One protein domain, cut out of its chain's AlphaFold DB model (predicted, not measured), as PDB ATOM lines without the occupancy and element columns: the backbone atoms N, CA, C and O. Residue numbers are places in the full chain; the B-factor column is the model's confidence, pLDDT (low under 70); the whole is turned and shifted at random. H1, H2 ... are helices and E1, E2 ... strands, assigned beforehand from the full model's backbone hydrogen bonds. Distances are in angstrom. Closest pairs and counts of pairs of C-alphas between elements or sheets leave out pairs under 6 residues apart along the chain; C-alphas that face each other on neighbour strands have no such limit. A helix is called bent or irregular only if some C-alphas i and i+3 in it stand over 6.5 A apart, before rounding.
ATOM      1  N   CYS A  32     149.302 145.370 140.432       86.81
ATOM      2  CA  CYS A  32     149.264 145.552 138.983       86.81
ATOM      3  C   CYS A  32     148.646 144.339 138.290       86.81
ATOM      4  O   CYS A  32     148.909 143.191 138.640       86.81
ATOM      5  N   PHE A  33     147.829 144.615 137.279       85.50
ATOM      6  CA  PHE A  33     146.982 143.653 136.592       85.50
ATOM      7  C   PHE A  33     147.139 143.782 135.078       85.50
ATOM      8  O   PHE A  33     147.417 144.858 134.544       85.50
ATOM      9  N   MET A  34     146.924 142.671 134.374       84.19
ATOM     10  CA  MET A  34     147.038 142.617 132.912       84.19
ATOM     11  C   MET A  34     145.904 143.341 132.195       84.19
ATOM     12  O   MET A  34     146.105 143.907 131.126       84.19
ATOM     13  N   THR A  35     144.703 143.327 132.776       86.06
ATOM     14  CA  THR A  35     143.508 143.880 132.139       86.06
ATOM     15  C   THR A  35     142.865 144.948 133.020       86.06
ATOM     16  O   THR A  35     142.861 144.809 134.250       86.06
ATOM     17  N   PRO A  36     142.253 145.984 132.416       86.88
ATOM     18  CA  PRO A  36     141.584 147.035 133.176       86.88
ATOM     19  C   PRO A  36     140.392 146.472 133.956       86.88
ATOM     20  O   PRO A  36     140.115 146.896 135.071       86.88
ATOM     21  N   ARG A  37     139.723 145.446 133.412       89.62
ATOM     22  CA  ARG A  37     138.585 144.781 134.055       89.62
ATOM     23  C   ARG A  37     138.958 144.147 135.397       89.62
ATOM     24  O   ARG A  37     138.179 144.236 136.341       89.62
ATOM     25  N   VAL A  38     140.123 143.501 135.482       88.12
ATOM     26  CA  VAL A  38     140.589 142.887 136.735       88.12
ATOM     27  C   VAL A  38     141.007 143.966 137.735       88.12
ATOM     28  O   VAL A  38     140.638 143.863 138.902       88.12
ATOM     29  N   ALA A  39     141.672 145.032 137.278       89.00
ATOM     30  CA  ALA A  39     142.026 146.170 138.128       89.00
ATOM     31  C   ALA A  39     140.787 146.861 138.729       89.00
ATOM     32  O   ALA A  39     140.733 147.085 139.934       89.00
ATOM     33  N   LEU A  40     139.752 147.116 137.917       90.56
ATOM     34  CA  LEU A  40     138.483 147.698 138.373       90.56
ATOM     35  C   LEU A  40     137.747 146.786 139.361       90.56
ATOM     36  O   LEU A  40     137.216 147.258 140.365       90.56
ATOM     37  N   ARG A  41     137.736 145.467 139.117       92.00
ATOM     38  CA  ARG A  41     137.159 144.505 140.068       92.00
ATOM     39  C   ARG A  41     137.898 144.552 141.403       92.00
ATOM     40  O   ARG A  41     137.254 144.615 142.442       92.00
ATOM     41  N   PHE A  42     139.230 144.556 141.374       91.00
ATOM     42  CA  PHE A  42     140.047 144.657 142.580       91.00
ATOM     43  C   PHE A  42     139.792 145.964 143.343       91.00
ATOM     44  O   PHE A  42     139.631 145.932 144.561       91.00
ATOM     45  N   GLN A  43     139.688 147.097 142.639       91.75
ATOM     46  CA  GLN A  43     139.329 148.389 143.231       91.75
ATOM     47  C   GLN A  43     137.977 148.305 143.964       91.75
ATOM     48  O   GLN A  43     137.876 148.703 145.126       91.75
ATOM     49  N   GLY A  44     136.962 147.723 143.316       89.88
ATOM     50  CA  GLY A  44     135.638 147.508 143.906       89.88
ATOM     51  C   GLY A  44     135.666 146.608 145.146       89.88
ATOM     52  O   GLY A  44     135.053 146.943 146.160       89.88
ATOM     53  N   GLU A  45     136.425 145.511 145.107       91.31
ATOM     54  CA  GLU A  45     136.608 144.622 146.263       91.31
ATOM     55  C   GLU A  45     137.316 145.326 147.430       91.31
ATOM     56  O   GLU A  45     136.916 145.156 148.580       91.31
ATOM     57  N   CYS A  46     138.312 146.179 147.164       91.31
ATOM     58  CA  CYS A  46     138.973 146.966 148.211       91.31
ATOM     59  C   CYS A  46     137.983 147.894 148.923       91.31
ATOM     60  O   CYS A  46     137.935 147.921 150.154       91.31
ATOM     61  N   VAL A  47     137.151 148.613 148.161       90.06
ATOM     62  CA  VAL A  47     136.098 149.469 148.729       90.06
ATOM     63  C   VAL A  47     135.114 148.631 149.542       90.06
ATOM     64  O   VAL A  47     134.788 148.985 150.674       90.06
ATOM     65  N   LYS A  48     134.682 147.483 149.011       89.12
ATOM     66  CA  LYS A  48     133.740 146.590 149.686       89.12
ATOM     67  C   LYS A  48     134.274 146.071 151.015       89.12
ATOM     68  O   LYS A  48     133.604 146.217 152.038       89.12
ATOM     69  N   VAL A  49     135.481 145.513 151.014       89.75
ATOM     70  CA  VAL A  49     136.152 145.001 152.216       89.75
ATOM     71  C   VAL A  49     136.334 146.109 153.247       89.75
ATOM     72  O   VAL A  49     136.078 145.887 154.430       89.75
ATOM     73  N   LEU A  50     136.737 147.304 152.810       89.81
ATOM     74  CA  LEU A  50     136.917 148.442 153.701       89.81
ATOM     75  C   LEU A  50     135.600 148.849 154.362       89.81
ATOM     76  O   LEU A  50     135.530 148.921 155.584       89.81
ATOM     77  N   LEU A  51     134.537 149.050 153.585       88.81
ATOM     78  CA  LEU A  51     133.235 149.440 154.127       88.81
ATOM     79  C   LEU A  51     132.668 148.379 155.081       88.81
ATOM     80  O   LEU A  51     132.160 148.736 156.144       88.81
ATOM     81  N   ILE A  52     132.817 147.089 154.759       88.62
ATOM     82  CA  ILE A  52     132.415 145.990 155.650       88.62
ATOM     83  C   ILE A  52     133.208 146.028 156.959       88.62
ATOM     84  O   ILE A  52     132.614 145.938 158.033       88.62
ATOM     85  N   ARG A  53     134.531 146.230 156.897       88.81
ATOM     86  CA  ARG A  53     135.382 146.365 158.091       88.81
ATOM     87  C   ARG A  53     134.965 147.550 158.965       88.81
ATOM     88  O   ARG A  53     135.048 147.455 160.184       88.81
ATOM     89  N   LEU A  54     134.487 148.635 158.359       87.81
ATOM     90  CA  LEU A  54     133.983 149.812 159.076       87.81
ATOM     91  C   LEU A  54     132.555 149.629 159.621       87.81
ATOM     92  O   LEU A  54     132.026 150.521 160.288       87.81
ATOM     93  N   GLY A  55     131.939 148.466 159.390       85.12
ATOM     94  CA  GLY A  55     130.640 148.096 159.940       85.12
ATOM     95  C   GLY A  55     129.456 148.404 159.027       85.12
ATOM     96  O   GLY A  55     128.324 148.431 159.514       85.12
ATOM     97  N   LEU A  56     129.679 148.634 157.726       84.12
ATOM     98  CA  LEU A  56     128.582 148.611 156.759       84.12
ATOM     99  C   LEU A  56     128.210 147.152 156.458       84.12
ATOM    100  O   LEU A  56     129.069 146.374 156.042       84.12
ATOM    101  N   PRO A  57     126.932 146.764 156.601       78.56
ATOM    102  CA  PRO A  57     126.480 145.475 156.101       78.56
ATOM    103  C   PRO A  57     126.608 145.440 154.574       78.56
ATOM    104  O   PRO A  57     126.737 146.490 153.942       78.56
ATOM    105  N   ASN A  58     126.581 144.242 153.979       76.00
ATOM    106  CA  ASN A  58     126.760 144.065 152.535       76.00
ATOM    107  C   ASN A  58     125.802 144.981 151.743       76.00
ATOM    108  O   ASN A  58     124.605 144.719 151.632       76.00
ATOM    109  N   PHE A  59     126.353 146.083 151.232       71.19
ATOM    110  CA  PHE A  59     125.604 147.249 150.765       71.19
ATOM    111  C   PHE A  59     124.988 147.048 149.382       71.19
ATOM    112  O   PHE A  59     124.117 147.819 148.993       71.19
ATOM    113  N   GLU A  60     125.363 145.978 148.677       71.38
ATOM    114  CA  GLU A  60     124.816 145.608 147.365       71.38
ATOM    115  C   GLU A  60     123.301 145.356 147.400       71.38
ATOM    116  O   GLU A  60     122.624 145.516 146.389       71.38
ATOM    117  N   LYS A  61     122.756 144.978 148.563       74.69
ATOM    118  CA  LYS A  61     121.325 144.680 148.748       74.69
ATOM    119  C   LYS A  61     120.594 145.708 149.615       74.69
ATOM    120  O   LYS A  61     119.429 145.506 149.951       74.69
ATOM    121  N   ILE A  62     121.265 146.791 150.011       76.00
ATOM    122  CA  ILE A  62     120.720 147.770 150.956       76.00
ATOM    123  C   ILE A  62     120.170 148.975 150.188       76.00
ATOM    124  O   ILE A  62     120.889 149.568 149.381       76.00
ATOM    125  N   PRO A  63     118.931 149.418 150.467       83.88
ATOM    126  CA  PRO A  63     118.407 150.649 149.892       83.88
ATOM    127  C   PRO A  63     119.312 151.846 150.206       83.88
ATOM    128  O   PRO A  63     119.696 152.057 151.359       83.88
ATOM    129  N   ALA A  64     119.580 152.700 149.216       81.38
ATOM    130  CA  ALA A  64     120.499 153.837 149.353       81.38
ATOM    131  C   ALA A  64     120.178 154.768 150.544       81.38
ATOM    132  O   ALA A  64     121.082 155.325 151.166       81.38
ATOM    133  N   LYS A  65     118.896 154.919 150.909       83.94
ATOM    134  CA  LYS A  65     118.477 155.694 152.092       83.94
ATOM    135  C   LYS A  65     118.980 155.082 153.405       83.94
ATOM    136  O   LYS A  65     119.460 155.809 154.271       83.94
ATOM    137  N   LEU A  66     118.881 153.760 153.545       82.50
ATOM    138  CA  LEU A  66     119.341 153.044 154.735       82.50
ATOM    139  C   LEU A  66     120.871 153.038 154.801       82.50
ATOM    140  O   LEU A  66     121.432 153.266 155.869       82.50
ATOM    141  N   LEU A  67     121.534 152.898 153.651       83.00
ATOM    142  CA  LEU A  67     122.987 153.015 153.543       83.00
ATOM    143  C   LEU A  67     123.487 154.374 154.051       83.00
ATOM    144  O   LEU A  67     124.376 154.417 154.897       83.00
ATOM    145  N   LYS A  68     122.861 155.480 153.622       84.50
ATOM    146  CA  LYS A  68     123.192 156.832 154.108       84.50
ATOM    147  C   LYS A  68     122.971 156.989 155.614       84.50
ATOM    148  O   LYS A  68     123.757 157.661 156.277       84.50
ATOM    149  N   LYS A  69     121.921 156.371 156.170       87.19
ATOM    150  CA  LYS A  69     121.663 156.389 157.619       87.19
ATOM    151  C   LYS A  69     122.776 155.670 158.385       87.19
ATOM    152  O   LYS A  69     123.310 156.245 159.325       87.19
ATOM    153  N   ILE A  70     123.155 154.469 157.942       85.06
ATOM    154  CA  ILE A  70     124.236 153.679 158.550       85.06
ATOM    155  C   ILE A  70     125.573 154.420 158.432       85.06
ATOM    156  O   ILE A  70     126.305 154.511 159.410       85.06
ATOM    157  N   GLN A  71     125.873 155.005 157.269       87.00
ATOM    158  CA  GLN A  71     127.071 155.827 157.076       87.00
ATOM    159  C   GLN A  71     127.105 157.007 158.051       87.00
ATOM    160  O   GLN A  71     128.121 157.223 158.701       87.00
ATOM    161  N   LYS A  72     125.988 157.728 158.217       88.25
ATOM    162  CA  LYS A  72     125.897 158.841 159.172       88.25
ATOM    163  C   LYS A  72     126.078 158.372 160.619       88.25
ATOM    164  O   LYS A  72     126.827 158.989 161.365       88.25
ATOM    165  N   GLU A  73     125.423 157.280 161.004       90.44
ATOM    166  CA  GLU A  73     125.506 156.699 162.349       90.44
ATOM    167  C   GLU A  73     126.930 156.242 162.694       90.44
ATOM    168  O   GLU A  73     127.440 156.518 163.776       90.44
ATOM    169  N   LYS A  74     127.602 155.588 161.742       87.50
ATOM    170  CA  LYS A  74     128.985 155.115 161.880       87.50
ATOM    171  C   LYS A  74     130.028 156.201 161.598       87.50
ATOM    172  O   LYS A  74     131.219 155.916 161.702       87.50
ATOM    173  N   GLN A  75     129.588 157.419 161.262       89.19
ATOM    174  CA  GLN A  75     130.421 158.568 160.888       89.19
ATOM    175  C   GLN A  75     131.410 158.244 159.761       89.19
ATOM    176  O   GLN A  75     132.587 158.592 159.834       89.19
ATOM    177  N   ILE A  76     130.930 157.535 158.739       89.88
ATOM    178  CA  ILE A  76     131.716 157.132 157.576       89.88
ATOM    179  C   ILE A  76     131.472 158.115 156.442       89.88
ATOM    180  O   ILE A  76     130.331 158.326 156.024       89.88
ATOM    181  N   LEU A  77     132.558 158.679 155.925       88.12
ATOM    182  CA  LEU A  77     132.559 159.561 154.769       88.12
ATOM    183  C   LEU A  77     133.326 158.880 153.638       88.12
ATOM    184  O   LEU A  77     134.451 158.429 153.833       88.12
ATOM    185  N   VAL A  78     132.712 158.814 152.460       88.62
ATOM    186  CA  VAL A  78     133.364 158.344 151.234       88.62
ATOM    187  C   VAL A  78     133.543 159.548 150.323       88.62
ATOM    188  O   VAL A  78     132.565 160.198 149.951       88.62
ATOM    189  N   GLU A  79     134.786 159.847 149.980       87.69
ATOM    190  CA  GLU A  79     135.166 160.944 149.107       87.69
ATOM    191  C   GLU A  79     135.798 160.385 147.828       87.69
ATOM    192  O   GLU A  79     136.706 159.555 147.875       87.69
ATOM    193  N   HIS A  80     135.313 160.848 146.678       87.81
ATOM    194  CA  HIS A  80     135.897 160.542 145.376       87.81
ATOM    195  C   HIS A  80     136.729 161.737 144.913       87.81
ATOM    196  O   HIS A  80     136.222 162.861 144.857       87.81
ATOM    197  N   ARG A  81     137.999 161.499 144.578       84.69
ATOM    198  CA  ARG A  81     138.935 162.527 144.112       84.69
ATOM    199  C   ARG A  81     139.380 162.222 142.690       84.69
ATOM    200  O   ARG A  81     139.838 161.124 142.415       84.69
ATOM    201  N   SER A  82     139.271 163.209 141.810       83.25
ATOM    202  CA  SER A  82     139.667 163.118 140.397       83.25
ATOM    203  C   SER A  82     140.295 164.437 139.922       83.25
ATOM    204  O   SER A  82     139.915 164.976 138.886       83.25
ATOM    205  N   ARG A  83     141.150 165.032 140.762       79.38
ATOM    206  CA  ARG A  83     141.656 166.411 140.604       79.38
ATOM    207  C   ARG A  83     143.132 166.477 140.205       79.38
ATOM    208  O   ARG A  83     143.623 167.559 139.916       79.38
ATOM    209  N   TYR A  84     143.845 165.354 140.272       73.75
ATOM    210  CA  TYR A  84     145.285 165.292 140.059       73.75
ATOM    211  C   TYR A  84     145.620 164.804 138.649       73.75
ATOM    212  O   TYR A  84     145.035 163.831 138.178       73.75
ATOM    213  N   ASP A  85     146.625 165.418 138.028       73.62
ATOM    214  CA  ASP A  85     147.101 165.056 136.692       73.62
ATOM    215  C   ASP A  85     148.536 164.500 136.724       73.62
ATOM    216  O   ASP A  85     149.281 164.660 137.700       73.62
ATOM    217  N   LYS A  86     148.941 163.862 135.618       74.81
ATOM    218  CA  LYS A  86     150.314 163.384 135.356       74.81
ATOM    219  C   LYS A  86     150.868 162.481 136.477       74.81
ATOM    220  O   LYS A  86     150.278 161.457 136.808       74.81
ATOM    221  N   GLU A  87     152.005 162.843 137.070       64.81
ATOM    222  CA  GLU A  87     152.739 162.050 138.070       64.81
ATOM    223  C   GLU A  87     151.948 161.808 139.366       64.81
ATOM    224  O   GLU A  87     152.249 160.886 140.126       64.81
ATOM    225  N   ASN A  88     150.898 162.598 139.605       69.31
ATOM    226  CA  ASN A  88     150.029 162.482 140.772       69.31
ATOM    227  C   ASN A  88     148.701 161.774 140.473       69.31
ATOM    228  O   ASN A  88     147.850 161.726 141.356       69.31
ATOM    229  N   LEU A  89     148.519 161.172 139.287       74.75
ATOM    230  CA  LEU A  89     147.302 160.421 138.930       74.75
ATOM    231  C   LEU A  89     146.937 159.344 139.955       74.75
ATOM    232  O   LEU A  89     145.763 159.059 140.170       74.75
ATOM    233  N   TRP A  90     147.937 158.768 140.623       74.75
ATOM    234  CA  TRP A  90     147.712 157.786 141.674       74.75
ATOM    235  C   TRP A  90     146.974 158.350 142.888       74.75
ATOM    236  O   TRP A  90     146.442 157.551 143.637       74.75
ATOM    237  N   ARG A  91     146.932 159.673 143.093       77.50
ATOM    238  CA  ARG A  91     146.173 160.340 144.165       77.50
ATOM    239  C   ARG A  91     144.688 160.500 143.833       77.50
ATOM    240  O   ARG A  91     143.902 160.881 144.695       77.50
ATOM    241  N   ASN A  92     144.283 160.243 142.594       84.88
ATOM    242  CA  ASN A  92     142.868 160.117 142.275       84.88
ATOM    243  C   ASN A  92     142.359 158.770 142.780       84.88
ATOM    244  O   ASN A  92     143.122 157.806 142.832       84.88
ATOM    245  N   GLY A  93     141.089 158.700 143.165       88.31
ATOM    246  CA  GLY A  93     140.459 157.487 143.662       88.31
ATOM    247  C   GLY A  93     139.476 157.728 144.798       88.31
ATOM    248  O   GLY A  93     138.844 158.781 144.911       88.31
ATOM    249  N   VAL A  94     139.333 156.713 145.641       90.62
ATOM    250  CA  VAL A  94     138.377 156.643 146.741       90.62
ATOM    251  C   VAL A  94     139.101 156.773 148.074       90.62
ATOM    252  O   VAL A  94     139.991 155.987 148.407       90.62
ATOM    253  N   TYR A  95     138.655 157.742 148.859       88.94
ATOM    254  CA  TYR A  95     139.110 158.016 150.210       88.94
ATOM    255  C   TYR A  95     137.962 157.732 151.163       88.94
ATOM    256  O   TYR A  95     136.860 158.257 150.999       88.94
ATOM    257  N   VAL A  96     138.197 156.875 152.148       88.81
ATOM    258  CA  VAL A  96     137.178 156.514 153.130       88.81
ATOM    259  C   VAL A  96     137.656 156.933 154.503       88.81
ATOM    260  O   VAL A  96     138.709 156.497 154.963       88.81
ATOM    261  N   TYR A  97     136.846 157.748 155.162       87.75
ATOM    262  CA  TYR A  97     137.090 158.257 156.500       87.75
ATOM    263  C   TYR A  97     136.092 157.657 157.483       87.75
ATOM    264  O   TYR A  97     134.937 157.415 157.126       87.75
ATOM    265  N   GLN A  98     136.512 157.469 158.728       87.12
ATOM    266  CA  GLN A  98     135.636 157.140 159.847       87.12
ATOM    267  C   GLN A  98     135.949 158.077 161.013       87.12
ATOM    268  O   GLN A  98     137.101 158.195 161.411       87.12
ATOM    269  N   LYS A  99     134.926 158.752 161.556       86.50
ATOM    270  CA  LYS A  99     135.077 159.731 162.654       86.50
ATOM    271  C   LYS A  99     136.101 160.844 162.350       86.50
ATOM    272  O   LYS A  99     136.760 161.343 163.252       86.50
ATOM    273  N   GLY A 100     136.228 161.226 161.077       79.00
ATOM    274  CA  GLY A 100     137.168 162.259 160.619       79.00
ATOM    275  C   GLY A 100     138.588 161.763 160.317       79.00
ATOM    276  O   GLY A 100     139.360 162.511 159.732       79.00
ATOM    277  N   GLU A 101     138.920 160.508 160.628       81.75
ATOM    278  CA  GLU A 101     140.236 159.921 160.352       81.75
ATOM    279  C   GLU A 101     140.215 159.075 159.076       81.75
ATOM    280  O   GLU A 101     139.219 158.414 158.770       81.75
ATOM    281  N   LEU A 102     141.318 159.075 158.321       83.50
ATOM    282  CA  LEU A 102     141.437 158.303 157.084       83.50
ATOM    283  C   LEU A 102     141.541 156.804 157.399       83.50
ATOM    284  O   LEU A 102     142.569 156.309 157.852       83.50
ATOM    285  N   ALA A 103     140.469 156.070 157.112       86.75
ATOM    286  CA  ALA A 103     140.380 154.634 157.345       86.75
ATOM    287  C   ALA A 103     140.978 153.810 156.196       86.75
ATOM    288  O   ALA A 103     141.470 152.700 156.406       86.75
ATOM    289  N   GLY A 104     140.928 154.332 154.970       87.69
ATOM    290  CA  GLY A 104     141.546 153.679 153.828       87.69
ATOM    291  C   GLY A 104     141.497 154.505 152.554       87.69
ATOM    292  O   GLY A 104     140.659 155.386 152.374       87.69
ATOM    293  N   PHE A 105     142.429 154.184 151.673       89.25
ATOM    294  CA  PHE A 105     142.656 154.838 150.402       89.25
ATOM    295  C   PHE A 105     142.770 153.779 149.304       89.25
ATOM    296  O   PHE A 105     143.477 152.779 149.463       89.25
ATOM    297  N   ILE A 106     142.063 153.990 148.197       91.88
ATOM    298  CA  ILE A 106     142.105 153.147 147.007       91.88
ATOM    299  C   ILE A 106     142.248 154.070 145.797       91.88
ATOM    300  O   ILE A 106     141.319 154.813 145.499       91.88
ATOM    301  N   SER A 107     143.370 154.020 145.085       90.00
ATOM    302  CA  SER A 107     143.550 154.839 143.886       90.00
ATOM    303  C   SER A 107     142.577 154.446 142.773       90.00
ATOM    304  O   SER A 107     142.067 153.322 142.726       90.00
ATOM    305  N   ASP A 108     142.389 155.349 141.821       89.25
ATOM    306  CA  ASP A 108     141.901 155.002 140.497       89.25
ATOM    307  C   ASP A 108     142.883 154.073 139.786       89.25
ATOM    308  O   ASP A 108     144.047 153.916 140.179       89.25
ATOM    309  N   VAL A 109     142.389 153.408 138.745       87.81
ATOM    310  CA  VAL A 109     143.213 152.529 137.922       87.81
ATOM    311  C   VAL A 109     144.182 153.388 137.115       87.81
ATOM    312  O   VAL A 109     143.790 154.074 136.175       87.81
ATOM    313  N   VAL A 110     145.460 153.317 137.472       85.56
ATOM    314  CA  VAL A 110     146.538 154.036 136.790       85.56
ATOM    315  C   VAL A 110     147.155 153.135 135.727       85.56
ATOM    316  O   VAL A 110     147.406 151.952 135.965       85.56
ATOM    317  N   VAL A 111     147.434 153.691 134.551       81.75
ATOM    318  CA  VAL A 111     148.145 152.989 133.476       81.75
ATOM    319  C   VAL A 111     149.638 153.292 133.587       81.75
ATOM    320  O   VAL A 111     150.041 154.451 133.581       81.75
ATOM    321  N   ARG A 112     150.480 152.256 133.664       71.06
ATOM    322  CA  ARG A 112     151.937 152.406 133.522       71.06
ATOM    323  C   ARG A 112     152.287 152.546 132.039       71.06
ATOM    324  O   ARG A 112     152.436 151.541 131.349       71.06
ATOM    325  N   GLU A 113     152.391 153.773 131.535       60.66
ATOM    326  CA  GLU A 113     152.757 154.002 130.127       60.66
ATOM    327  C   GLU A 113     154.258 153.810 129.854       60.66
ATOM    328  O   GLU A 113     154.623 153.209 128.843       60.66
ATOM    329  N   GLU A 114     155.130 154.257 130.762       51.50
ATOM    330  CA  GLU A 114     156.580 154.329 130.514       51.50
ATOM    331  C   GLU A 114     157.303 152.977 130.642       51.50
ATOM    332  O   GLU A 114     158.174 152.661 129.836       51.50
ATOM    333  N   GLU A 115     156.901 152.112 131.577       45.62
ATOM    334  CA  GLU A 115     157.531 150.789 131.742       45.62
ATOM    335  C   GLU A 115     157.036 149.749 130.726       45.62
ATOM    336  O   GLU A 115     157.770 148.833 130.361       45.62
ATOM    337  N   TYR A 116     155.815 149.889 130.203       42.41
ATOM    338  CA  TYR A 116     155.262 148.912 129.259       42.41
ATOM    339  C   TYR A 116     155.989 148.939 127.904       42.41
ATOM    340  O   TYR A 116     156.141 147.899 127.258       42.41
ATOM    341  N   ARG A 117     156.500 150.109 127.488       41.22
ATOM    342  CA  ARG A 117     157.283 150.250 126.247       41.22
ATOM    343  C   ARG A 117     158.610 149.484 126.301       41.22
ATOM    344  O   ARG A 117     159.033 148.966 125.276       41.22
ATOM    345  N   LEU A 118     159.225 149.368 127.479       40.09
ATOM    346  CA  LEU A 118     160.495 148.656 127.674       40.09
ATOM    347  C   LEU A 118     160.308 147.141 127.851       40.09
ATOM    348  O   LEU A 118     161.180 146.355 127.492       40.09
ATOM    349  N   ILE A 119     159.158 146.725 128.383       43.00
ATOM    350  CA  ILE A 119     158.874 145.331 128.747       43.00
ATOM    351  C   ILE A 119     158.217 144.544 127.593       43.00
ATOM    352  O   ILE A 119     158.257 143.315 127.574       43.00
ATOM    353  N   SER A 120     157.692 145.232 126.576       42.19
ATOM    354  CA  SER A 120     157.115 144.622 125.363       42.19
ATOM    355  C   SER A 120     158.160 144.052 124.382       42.19
ATOM    356  O   SER A 120     157.821 143.731 123.244       42.19
ATOM    357  N   LEU A 121     159.430 143.930 124.788       45.06
ATOM    358  CA  LEU A 121     160.455 143.257 123.994       45.06
ATOM    359  C   LEU A 121     160.237 141.732 124.054       45.06
ATOM    360  O   LEU A 121     160.113 141.183 125.150       45.06
ATOM    361  N   PRO A 122     160.229 141.026 122.908       47.06
ATOM    362  CA  PRO A 122     159.739 139.648 122.799       47.06
ATOM    363  C   PRO A 122     160.520 138.577 123.588       47.06
ATOM    364  O   PRO A 122     160.065 137.442 123.645       47.06
ATOM    365  N   ASN A 123     161.648 138.911 124.229       44.81
ATOM    366  CA  ASN A 123     162.578 137.936 124.819       44.81
ATOM    367  C   ASN A 123     162.885 138.133 126.317       44.81
ATOM    368  O   ASN A 123     163.887 137.603 126.794       44.81
ATOM    369  N   ASN A 124     162.074 138.873 127.083       44.41
ATOM    370  CA  ASN A 124     162.306 139.014 128.526       44.41
ATOM    371  C   ASN A 124     161.266 138.214 129.347       44.41
ATOM    372  O   ASN A 124     160.091 138.566 129.363       44.41
ATOM    373  N   PRO A 125     161.643 137.145 130.075       43.91
ATOM    374  CA  PRO A 125     160.704 136.391 130.921       43.91
ATOM    375  C   PRO A 125     160.169 137.208 132.114       43.91
ATOM    376  O   PRO A 125     159.228 136.793 132.784       43.91
ATOM    377  N   SER A 126     160.716 138.406 132.336       45.53
ATOM    378  CA  SER A 126     160.222 139.420 133.277       45.53
ATOM    379  C   SER A 126     158.962 140.156 132.780       45.53
ATOM    380  O   SER A 126     158.428 141.010 133.488       45.53
ATOM    381  N   SER A 127     158.477 139.856 131.566       46.59
ATOM    382  CA  SER A 127     157.453 140.638 130.860       46.59
ATOM    383  C   SER A 127     155.998 140.466 131.302       46.59
ATOM    384  O   SER A 127     155.078 140.827 130.575       46.59
ATOM    385  N   GLN A 128     155.771 139.985 132.524       51.12
ATOM    386  CA  GLN A 128     154.443 139.910 133.143       51.12
ATOM    387  C   GLN A 128     154.199 141.030 134.169       51.12
ATOM    388  O   GLN A 128     153.458 140.854 135.137       51.12
ATOM    389  N   ALA A 129     154.780 142.214 133.972       58.28
ATOM    390  CA  ALA A 129     154.404 143.383 134.760       58.28
ATOM    391  C   ALA A 129     153.030 143.901 134.295       58.28
ATOM    392  O   ALA A 129     152.865 144.322 133.150       58.28
ATOM    393  N   GLY A 130     152.018 143.847 135.168       63.84
ATOM    394  CA  GLY A 130     150.671 144.324 134.845       63.84
ATOM    395  C   GLY A 130     150.655 145.799 134.420       63.84
ATOM    396  O   GLY A 130     151.291 146.638 135.054       63.84
ATOM    397  N   LYS A 131     149.908 146.113 133.354       80.19
ATOM    398  CA  LYS A 131     149.777 147.467 132.783       80.19
ATOM    399  C   LYS A 131     148.915 148.404 133.637       80.19
ATOM    400  O   LYS A 131     149.126 149.616 133.630       80.19
ATOM    401  N   PHE A 132     147.932 147.844 134.337       85.31
ATOM    402  CA  PHE A 132     146.927 148.583 135.095       85.31
ATOM    403  C   PHE A 132     147.183 148.396 136.577       85.31
ATOM    404  O   PHE A 132     147.114 147.269 137.062       85.31
ATOM    405  N   CYS A 133     147.464 149.471 137.298       87.25
ATOM    406  CA  CYS A 133     147.814 149.394 138.704       87.25
ATOM    407  C   CYS A 133     146.792 150.120 139.580       87.25
ATOM    408  O   CYS A 133     146.284 151.181 139.225       87.25
ATOM    409  N   VAL A 134     146.526 149.539 140.745       87.38
ATOM    410  CA  VAL A 134     145.750 150.130 141.835       87.38
ATOM    411  C   VAL A 134     146.674 150.235 143.039       87.38
ATOM    412  O   VAL A 134     147.361 149.275 143.394       87.38
ATOM    413  N   ILE A 135     146.726 151.408 143.656       88.56
ATOM    414  CA  ILE A 135     147.521 151.687 144.849       88.56
ATOM    415  C   ILE A 135     146.557 151.813 146.018       88.56
ATOM    416  O   ILE A 135     145.632 152.617 145.988       88.56
ATOM    417  N   THR A 136     146.739 150.992 147.046       89.25
ATOM    418  CA  THR A 136     145.828 150.982 148.190       89.25
ATOM    419  C   THR A 136     146.524 150.534 149.465       89.25
ATOM    420  O   THR A 136     147.414 149.685 149.438       89.25
ATOM    421  N   ASN A 137     146.112 151.093 150.600       86.88
ATOM    422  CA  ASN A 137     146.501 150.623 151.933       86.88
ATOM    423  C   ASN A 137     145.459 149.680 152.558       86.88
ATOM    424  O   ASN A 137     145.629 149.215 153.689       86.88
TER     425      ASN A 137
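AT A GLANCE: This is residues 32 to 137 of the 142 residues of an uncharacterized protein of viral metagenome (UniProt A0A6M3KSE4). A long helix, H1, lies lengthwise over one face of a small twisted sheet of three strands, E1, E2 and E3, in two layers, and a further strand, E4, passes beside the first part of H1 and the end of E3. H2 sits at one end of this elongated body, while H4 and the loop after it reach out at the other end, where residues 121 to 126 stick out. The printed part has 106 residues with four named helices and four named strands, in the order H1, H2, E1, H3, E2, E3, H4, E4; the sheet order is E1, E2, E3, all antiparallel, and the class is mixed, helices and strands. The whole is loose, with a radius of gyration of the C-alphas of 16.8 A, and it is a rod spanning 55 by 27 by 19 A.

HOW THE PARTS SIT: Residues 32 to 33 form a short antiparallel pairing with residues 132 to 133 of E4, residues 132 to 136, which pairs with no named strand. H1, residues 36 to 53, comes closest to E4 at the C-alphas of Pro 36 and Phe 132, 5.9 A apart. H1 is on the sheet of E1, residues 76 to 81, E2, residues 93 to 98, and E3, residues 101 to 107. Its height over the sheet is 10.0 A, and it lies over E2 and E3. On the local plane its line and that of E3 stand at 0 degrees, along the strands; the closest C-alphas of H1 and E3 are those of Gln 43 and Ile 106, 6.7 A apart. H2, residues 64 to 73, is apart from H1 and only grazes the sheet with its residues 68 to 72; its closest C-alphas to E1 are those of Gln 71 and Leu 77, 7.0 A. E1 and E2 are antiparallel at 159 degrees, with N 79 and O 95 within hydrogen-bond range at 2.8 A. H3, residues 86 to 91, only grazes the sheet with its residues 89 to 91, and the C-alphas of Trp 90 and Ser 107, the closest of H3 and E3, are 5.6 A apart. E2 and E3 form a hairpin, antiparallel at 163 degrees, with N 94 and O 106 within range at 2.8 A. H4, residues 113 to 119, is not on the sheet and is apart from E4. The closest C-alphas of E3 and E4 are those of Ile 106 and Thr 136, 4.5 A apart. In H1 and H2 every O i to N i+4 pair is within hydrogen-bond range; H3 has 0 of 2 and H4 1 of 3, beside 2 of 3 and 2 of 4 O i to N i+3 pairs.

IN THESE COORDINATES: H1 begins at C-alpha 36, at (141.584, 147.035, 133.176), and is 25.7 A long. H2 measures 14.2 A and E1 16.2 A. H3 measures 10.2 A and is irregular, with C-alphas 87 and 90 at 7.5 A. E2 measures 16.9 A, and E3, 17.5 A long, begins at C-alpha 101, at (140.236, 159.921, 160.352). H4 measures 10.7 A. E4, 13.4 A long, ends at C-alpha 136, at (145.828, 150.982, 148.190).

THE WHOLE: The two C-alphas farthest apart are those of Glu 73 and Asn 123, at 56.0 A. The printed part has no cut. The link from H4 to E4, 12 residues, is long, and that from H1 to H2, 10 residues, is short. Residues 61 to 66, of which 64 to 66 belong to H2, stand free, as do residues 121 to 126. The mean pLDDT of the printed part is 78.5, and it is under 70 at residues 87 to 88 and 113 to 130.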